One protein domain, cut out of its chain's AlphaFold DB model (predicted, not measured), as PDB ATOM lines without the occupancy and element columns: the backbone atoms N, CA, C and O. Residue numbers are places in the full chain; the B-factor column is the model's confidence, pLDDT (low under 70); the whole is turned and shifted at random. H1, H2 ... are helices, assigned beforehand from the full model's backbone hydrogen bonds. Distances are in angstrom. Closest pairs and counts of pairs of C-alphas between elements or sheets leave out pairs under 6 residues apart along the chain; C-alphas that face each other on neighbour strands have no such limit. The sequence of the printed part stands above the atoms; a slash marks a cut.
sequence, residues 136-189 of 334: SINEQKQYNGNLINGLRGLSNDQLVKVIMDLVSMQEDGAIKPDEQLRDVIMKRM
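Overview. This is residues 136 to 189 of the 334 residues of an uncharacterized protein of Aphidius gifuensis (UniProt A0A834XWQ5). One long helix, H2, has two much shorter helices, H1 and H3, next to it, the three centres making a loose triangle with few contacts between the helices. H1 is near the beginning of H2, while the link of residues 172 to 180 folds back from the far end of H2 to bring H3 beside it, and residues 167 to 173, the last turn of H2 among them, stick out free. The printed part has 54 residues, with three named helices in the order H1, H2, H3 and no named strand, and its class is all helix. The whole is only just compact, close to loose, with a radius of gyration of the C-alphas of 11.9 A, and the C-alphas span 31 by 25 by 22 A.

Along the chain. H2 is the longest helix, residues 156 to 171, and runs 22.6 A from C-alpha 156 at (116.945, 282.692, 304.636) to C-alpha 171 at (133.145, 297.288, 310.613). H1, residues 147 to 153, begins with C-alpha 147 at (130.876, 277.949, 298.277) and is 10.3 A long. H3, residues 181 to 187, is 10.0 A long and ends with C-alpha 187 at (135.384, 278.973, 307.526).

Arrangement. H2 touches no helix but is near both others. H2 and H1 are close but not clearly touching, their closest C-alphas being those of Leu 159 and Leu 151, 7.3 A apart. Their lines stand at a steep tilt of 41 degrees, and they run opposite ways. H2 and H3 are also close but not clearly touching, with the C-alphas of Val 162 and Ile 185 the closest at 7.9 A. They run opposite ways at a steep tilt of 61 degrees. H1 and H3 only just touch, with 3 pairs of C-alphas within 8 A, the closest being those of Leu 147 and Met 186 at 6.5 A. These two run the same way at a steep tilt of 57 degrees. In H1, H2 and H3 every O i to N i+4 pair is within hydrogen-bond range.

Size, cuts and confidence. The two C-alphas farthest apart are those of Ser 136 and Pro 177, at 33.8 A, and the first and last printed C-alphas, of Ser 136 and Met 189, are 16.9 A apart. The printed part has no cut. The link from H1 to H2 is tight, with 2 residues, and that from H2 to H3 is short, with 9. The mean pLDDT of the printed part is 73.9, and the model's confidence is under 70 at residues 136 to 144, 173 to 175 and 177 to 178.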
ATOM      1  N   SER A 136     126.755 268.841 320.496       41.78
ATOM      2  CA  SER A 136     127.992 268.057 320.372       41.78
ATOM      3  C   SER A 136     128.183 267.444 318.973       41.78
ATOM      4  O   SER A 136     129.305 267.113 318.610       41.78
ATOM      5  N   ILE A 137     127.115 267.323 318.169       48.31
ATOM      6  CA  ILE A 137     127.182 266.907 316.752       48.31
ATOM      7  C   ILE A 137     127.604 268.084 315.852       48.31
ATOM      8  O   ILE A 137     128.057 267.860 314.735       48.31
ATOM      9  N   ASN A 138     127.497 269.332 316.327       45.03
ATOM     10  CA  ASN A 138     127.861 270.534 315.569       45.03
ATOM     11  C   ASN A 138     129.350 270.909 315.677       45.03
ATOM     12  O   ASN A 138     129.770 271.877 315.043       45.03
ATOM     13  N   GLU A 139     130.166 270.150 316.414       43.06
ATOM     14  CA  GLU A 139     131.634 270.236 316.341       43.06
ATOM     15  C   GLU A 139     132.143 269.562 315.061       43.06
ATOM     16  O   GLU A 139     132.898 268.592 315.076       43.06
ATOM     17  N   GLN A 140     131.678 270.048 313.915       50.09
ATOM     18  CA  GLN A 140     132.100 269.530 312.628       50.09
ATOM     19  C   GLN A 140     133.122 270.436 311.973       50.09
ATOM     20  O   GLN A 140     133.039 271.665 312.010       50.09
ATOM     21  N   LYS A 141     134.111 269.761 311.383       53.91
ATOM     22  CA  LYS A 141     135.143 270.322 310.516       53.91
ATOM     23  C   LYS A 141     134.538 271.315 309.525       53.91
ATOM     24  O   LYS A 141     133.408 271.154 309.072       53.91
ATOM     25  N   GLN A 142     135.354 272.311 309.188       58.09
ATOM     26  CA  GLN A 142     135.102 273.321 308.164       58.09
ATOM     27  C   GLN A 142     134.367 272.736 306.952       58.09
ATOM     28  O   GLN A 142     134.689 271.642 306.486       58.09
ATOM     29  N   TYR A 143     133.383 273.482 306.448       69.06
ATOM     30  CA  TYR A 143     132.661 273.116 305.237       69.06
ATOM     31  C   TYR A 143     133.657 272.966 304.077       69.06
ATOM     32  O   TYR A 143     134.264 273.937 303.630       69.06
ATOM     33  N   ASN A 144     133.818 271.733 303.596       63.72
ATOM     34  CA  ASN A 144     134.782 271.375 302.551       63.72
ATOM     35  C   ASN A 144     134.186 271.426 301.131       63.72
ATOM     36  O   ASN A 144     134.843 271.034 300.168       63.72
ATOM     37  N   GLY A 145     132.931 271.860 300.990       70.38
ATOM     38  CA  GLY A 145     132.229 271.877 299.710       70.38
ATOM     39  C   GLY A 145     132.456 273.147 298.885       70.38
ATOM     40  O   GLY A 145     133.155 274.079 299.275       70.38
ATOM     41  N   ASN A 146     131.812 273.222 297.720       81.62
ATOM     42  CA  ASN A 146     131.817 274.444 296.907       81.62
ATOM     43  C   ASN A 146     131.012 275.555 297.613       81.62
ATOM     44  O   ASN A 146     129.902 275.301 298.081       81.62
ATOM     45  N   LEU A 147     131.532 276.789 297.657       79.50
ATOM     46  CA  LEU A 147     130.876 277.949 298.277       79.50
ATOM     47  C   LEU A 147     129.434 278.141 297.785       79.50
ATOM     48  O   LEU A 147     128.524 278.327 298.587       79.50
ATOM     49  N   ILE A 148     129.220 278.065 296.468       81.75
ATOM     50  CA  ILE A 148     127.899 278.283 295.857       81.75
ATOM     51  C   ILE A 148     126.899 277.226 296.346       81.75
ATOM     52  O   ILE A 148     125.750 277.543 296.651       81.75
ATOM     53  N   ASN A 149     127.354 275.979 296.474       82.94
ATOM     54  CA  ASN A 149     126.541 274.873 296.970       82.94
ATOM     55  C   ASN A 149     126.212 275.062 298.456       82.94
ATOM     56  O   ASN A 149     125.059 274.896 298.852       82.94
ATOM     57  N   GLY A 150     127.191 275.511 299.244       78.69
ATOM     58  CA  GLY A 150     127.037 275.716 300.681       78.69
ATOM     59  C   GLY A 150     125.995 276.783 300.986       78.69
ATOM     60  O   GLY A 150     125.087 276.543 301.778       78.69
ATOM     61  N   LEU A 151     126.055 277.917 300.279       83.38
ATOM     62  CA  LEU A 151     125.084 279.007 300.421       83.38
ATOM     63  C   LEU A 151     123.673 278.608 299.959       83.38
ATOM     64  O   LEU A 151     122.691 279.053 300.545       83.38
ATOM     65  N   ARG A 152     123.545 277.743 298.944       81.75
ATOM     66  CA  ARG A 152     122.241 277.278 298.432       81.75
ATOM     67  C   ARG A 152     121.460 276.436 299.449       81.75
ATOM     68  O   ARG A 152     120.227 276.399 299.392       81.75
ATOM     69  N   GLY A 153     122.165 275.739 300.336       79.00
ATOM     70  CA  GLY A 153     121.564 274.888 301.364       79.00
ATOM     71  C   GLY A 153     121.054 275.640 302.589       79.00
ATOM     72  O   GLY A 153     120.240 275.090 303.326       79.00
ATOM     73  N   LEU A 154     121.498 276.880 302.804       84.06
ATOM     74  CA  LEU A 154     121.148 277.651 303.993       84.06
ATOM     75  C   LEU A 154     119.707 278.170 303.943       84.06
ATOM     76  O   LEU A 154     119.151 278.450 302.874       84.06
ATOM     77  N   SER A 155     119.101 278.314 305.123       83.75
ATOM     78  CA  SER A 155     117.822 279.011 305.261       83.75
ATOM     79  C   SER A 155     117.999 280.521 305.066       83.75
ATOM     80  O   SER A 155     119.108 281.050 305.154       83.75
ATOM     81  N   ASN A 156     116.901 281.235 304.791       85.81
ATOM     82  CA  ASN A 156     116.945 282.692 304.636       85.81
ATOM     83  C   ASN A 156     117.506 283.357 305.905       85.81
ATOM     84  O   ASN A 156     118.431 284.157 305.828       85.81
ATOM     85  N   ASP A 157     117.044 282.921 307.077       84.50
ATOM     86  CA  ASP A 157     117.510 283.452 308.359       84.50
ATOM     87  C   ASP A 157     119.002 283.172 308.594       84.50
ATOM     88  O   ASP A 157     119.735 284.039 309.074       84.50
ATOM     89  N   GLN A 158     119.491 281.992 308.197       86.19
ATOM     90  CA  GLN A 158     120.918 281.669 308.252       86.19
ATOM     91  C   GLN A 158     121.746 282.534 307.303       86.19
ATOM     92  O   GLN A 158     122.816 282.999 307.690       86.19
ATOM     93  N   LEU A 159     121.260 282.780 306.085       86.56
ATOM     94  CA  LEU A 159     121.926 283.661 305.124       86.56
ATOM     95  C   LEU A 159     121.992 285.098 305.640       86.56
ATOM     96  O   LEU A 159     123.051 285.717 305.573       86.56
ATOM     97  N   VAL A 160     120.893 285.609 306.200       86.19
ATOM     98  CA  VAL A 160     120.851 286.937 306.823       86.19
ATOM     99  C   VAL A 160     121.866 287.020 307.957       86.19
ATOM    100  O   VAL A 160     122.627 287.983 308.010       86.19
ATOM    101  N   LYS A 161     121.939 285.997 308.815       86.31
ATOM    102  CA  LYS A 161     122.910 285.952 309.910       86.31
ATOM    103  C   LYS A 161     124.353 285.950 309.405       86.31
ATOM    104  O   LYS A 161     125.150 286.741 309.885       86.31
ATOM    105  N   VAL A 162     124.674 285.132 308.400       85.44
ATOM    106  CA  VAL A 162     126.015 285.118 307.790       85.44
ATOM    107  C   VAL A 162     126.362 286.493 307.219       85.44
ATOM    108  O   VAL A 162     127.466 286.976 307.432       85.44
ATOM    109  N   ILE A 163     125.428 287.157 306.534       85.06
ATOM    110  CA  ILE A 163     125.656 288.505 305.994       85.06
ATOM    111  C   ILE A 163     125.867 289.523 307.124       85.06
ATOM    112  O   ILE A 163     126.789 290.328 307.034       85.06
ATOM    113  N   MET A 164     125.058 289.484 308.185       84.12
ATOM    114  CA  MET A 164     125.228 290.361 309.351       84.12
ATOM    115  C   MET A 164     126.586 290.147 310.026       84.12
ATOM    116  O   MET A 164     127.285 291.120 310.306       84.12
ATOM    117  N   ASP A 165     126.992 288.891 310.212       84.25
ATOM    118  CA  ASP A 165     128.288 288.541 310.789       84.25
ATOM    119  C   ASP A 165     129.434 289.083 309.909       84.25
ATOM    120  O   ASP A 165     130.382 289.675 310.422       84.25
ATOM    121  N   LEU A 166     129.323 288.993 308.578       83.19
ATOM    122  CA  LEU A 166     130.312 289.566 307.653       83.19
ATOM    123  C   LEU A 166     130.383 291.096 307.717       83.19
ATOM    124  O   LEU A 166     131.481 291.650 307.711       83.19
ATOM    125  N   VAL A 167     129.234 291.776 307.779       81.94
ATOM    126  CA  VAL A 167     129.174 293.243 307.881       81.94
ATOM    127  C   VAL A 167     129.805 293.707 309.193       81.94
ATOM    128  O   VAL A 167     130.658 294.588 309.167       81.94
ATOM    129  N   SER A 168     129.480 293.055 310.312       82.62
ATOM    130  CA  SER A 168     130.089 293.377 311.610       82.62
ATOM    131  C   SER A 168     131.610 293.177 311.609       82.62
ATOM    132  O   SER A 168     132.350 294.039 312.071       82.62
ATOM    133  N   MET A 169     132.115 292.109 310.979       74.81
ATOM    134  CA  MET A 169     133.560 291.870 310.864       74.81
ATOM    135  C   MET A 169     134.281 292.898 309.987       74.81
ATOM    136  O   MET A 169     135.458 293.189 310.221       74.81
ATOM    137  N   GLN A 170     133.603 293.414 308.961       75.62
ATOM    138  CA  GLN A 170     134.130 294.495 308.139       75.62
ATOM    139  C   GLN A 170     134.207 295.802 308.938       75.62
ATOM    140  O   GLN A 170     135.205 296.513 308.832       75.62
ATOM    141  N   GLU A 171     133.185 296.105 309.743       75.00
ATOM    142  CA  GLU A 171     133.145 297.288 310.613       75.00
ATOM    143  C   GLU A 171     134.201 297.226 311.731       75.00
ATOM    144  O   GLU A 171     134.857 298.230 312.007       75.00
ATOM    145  N   ASP A 172     134.454 296.040 312.293       76.50
ATOM    146  CA  ASP A 172     135.449 295.809 313.350       76.50
ATOM    147  C   ASP A 172     136.908 295.761 312.842       76.50
ATOM    148  O   ASP A 172     137.848 295.628 313.629       76.50
ATOM    149  N   GLY A 173     137.132 295.833 311.522       68.69
ATOM    150  CA  GLY A 173     138.471 295.750 310.919       68.69
ATOM    151  C   GLY A 173     139.143 294.376 311.066       68.69
ATOM    152  O   GLY A 173     140.358 294.256 310.910       68.69
ATOM    153  N   ALA A 174     138.366 293.329 311.368       67.88
ATOM    154  CA  ALA A 174     138.858 291.966 311.579       67.88
ATOM    155  C   ALA A 174     139.191 291.233 310.266       67.88
ATOM    156  O   ALA A 174     139.903 290.227 310.281       67.88
ATOM    157  N   ILE A 175     138.684 291.729 309.131       67.94
ATOM    158  CA  ILE A 175     139.004 291.206 307.801       67.94
ATOM    159  C   ILE A 175     140.325 291.828 307.356       67.94
ATOM    160  O   ILE A 175     140.404 293.021 307.056       67.94
ATOM    161  N   LYS A 176     141.382 291.012 307.305       70.06
ATOM    162  CA  LYS A 176     142.642 291.442 306.696       70.06
ATOM    163  C   LYS A 176     142.395 291.706 305.204       70.06
ATOM    164  O   LYS A 176     141.753 290.880 304.563       70.06
ATOM    165  N   PRO A 177     142.935 292.791 304.625       63.09
ATOM    166  CA  PRO A 177     142.714 293.132 303.216       63.09
ATOM    167  C   PRO A 177     143.231 292.067 302.227       63.09
ATOM    168  O   PRO A 177     142.784 292.045 301.086       63.09
ATOM    169  N   ASP A 178     144.120 291.173 302.674       62.06
ATOM    170  CA  ASP A 178     144.661 290.052 301.889       62.06
ATOM    171  C   ASP A 178     143.852 288.745 302.001       62.06
ATOM    172  O   ASP A 178     144.124 287.791 301.271       62.06
ATOM    173  N   GLU A 179     142.873 288.648 302.909       73.81
ATOM    174  CA  GLU A 179     142.069 287.431 303.063       73.81
ATOM    175  C   GLU A 179     140.883 287.472 302.094       73.81
ATOM    176  O   GLU A 179     140.067 288.398 302.109       73.81
ATOM    177  N   GLN A 180     140.771 286.467 301.221       73.75
ATOM    178  CA  GLN A 180     139.644 286.410 300.298       73.75
ATOM    179  C   GLN A 180     138.356 286.191 301.093       73.75
ATOM    180  O   GLN A 180     138.235 285.229 301.850       73.75
ATOM    181  N   LEU A 181     137.355 287.045 300.863       73.56
ATOM    182  CA  LEU A 181     136.028 286.948 301.485       73.56
ATOM    183  C   LEU A 181     135.436 285.531 301.377       73.56
ATOM    184  O   LEU A 181     134.778 285.049 302.294       73.56
ATOM    185  N   ARG A 182     135.724 284.838 300.269       71.62
ATOM    186  CA  ARG A 182     135.373 283.431 300.050       71.62
ATOM    187  C   ARG A 182     135.849 282.518 301.184       71.62
ATOM    188  O   ARG A 182     135.064 281.704 301.661       71.62
ATOM    189  N   ASP A 183     137.099 282.650 301.606       75.94
ATOM    190  CA  ASP A 183     137.714 281.756 302.589       75.94
ATOM    191  C   ASP A 183     137.203 282.067 304.004       75.94
ATOM    192  O   ASP A 183     136.926 281.153 304.786       75.94
ATOM    193  N   VAL A 184     136.940 283.349 304.288       77.56
ATOM    194  CA  VAL A 184     136.261 283.793 305.517       77.56
ATOM    195  C   VAL A 184     134.857 283.186 305.609       77.56
ATOM    196  O   VAL A 184     134.488 282.637 306.650       77.56
ATOM    197  N   ILE A 185     134.093 283.216 304.511       79.69
ATOM    198  CA  ILE A 185     132.740 282.645 304.456       79.69
ATOM    199  C   ILE A 185     132.778 281.122 304.606       79.69
ATOM    200  O   ILE A 185     132.005 280.570 305.384       79.69
ATOM    201  N   MET A 186     133.681 280.424 303.910       75.69
ATOM    202  CA  MET A 186     133.786 278.962 304.016       75.69
ATOM    203  C   MET A 186     134.144 278.509 305.437       75.69
ATOM    204  O   MET A 186     133.582 277.534 305.933       75.69
ATOM    205  N   LYS A 187     135.012 279.252 306.132       76.62
ATOM    206  CA  LYS A 187     135.384 278.973 307.526       76.62
ATOM    207  C   LYS A 187     134.240 279.201 308.519       76.62
ATOM    208  O   LYS A 187     134.245 278.610 309.597       76.62
ATOM    209  N   ARG A 188     133.287 280.071 308.182       72.75
ATOM    210  CA  ARG A 188     132.148 280.452 309.034       72.75
ATOM    211  C   ARG A 188     130.820 279.844 308.589       72.75
ATOM    212  O   ARG A 188     129.789 280.200 309.149       72.75
ATOM    213  N   MET A 189     130.838 278.939 307.613       76.06
ATOM    214  CA  MET A 189     129.625 278.336 307.074       76.06
ATOM    215  C   MET A 189     128.855 277.595 308.184       76.06
ATOM    216  O   MET A 189     129.406 276.659 308.771       76.06
TER     217      MET A 189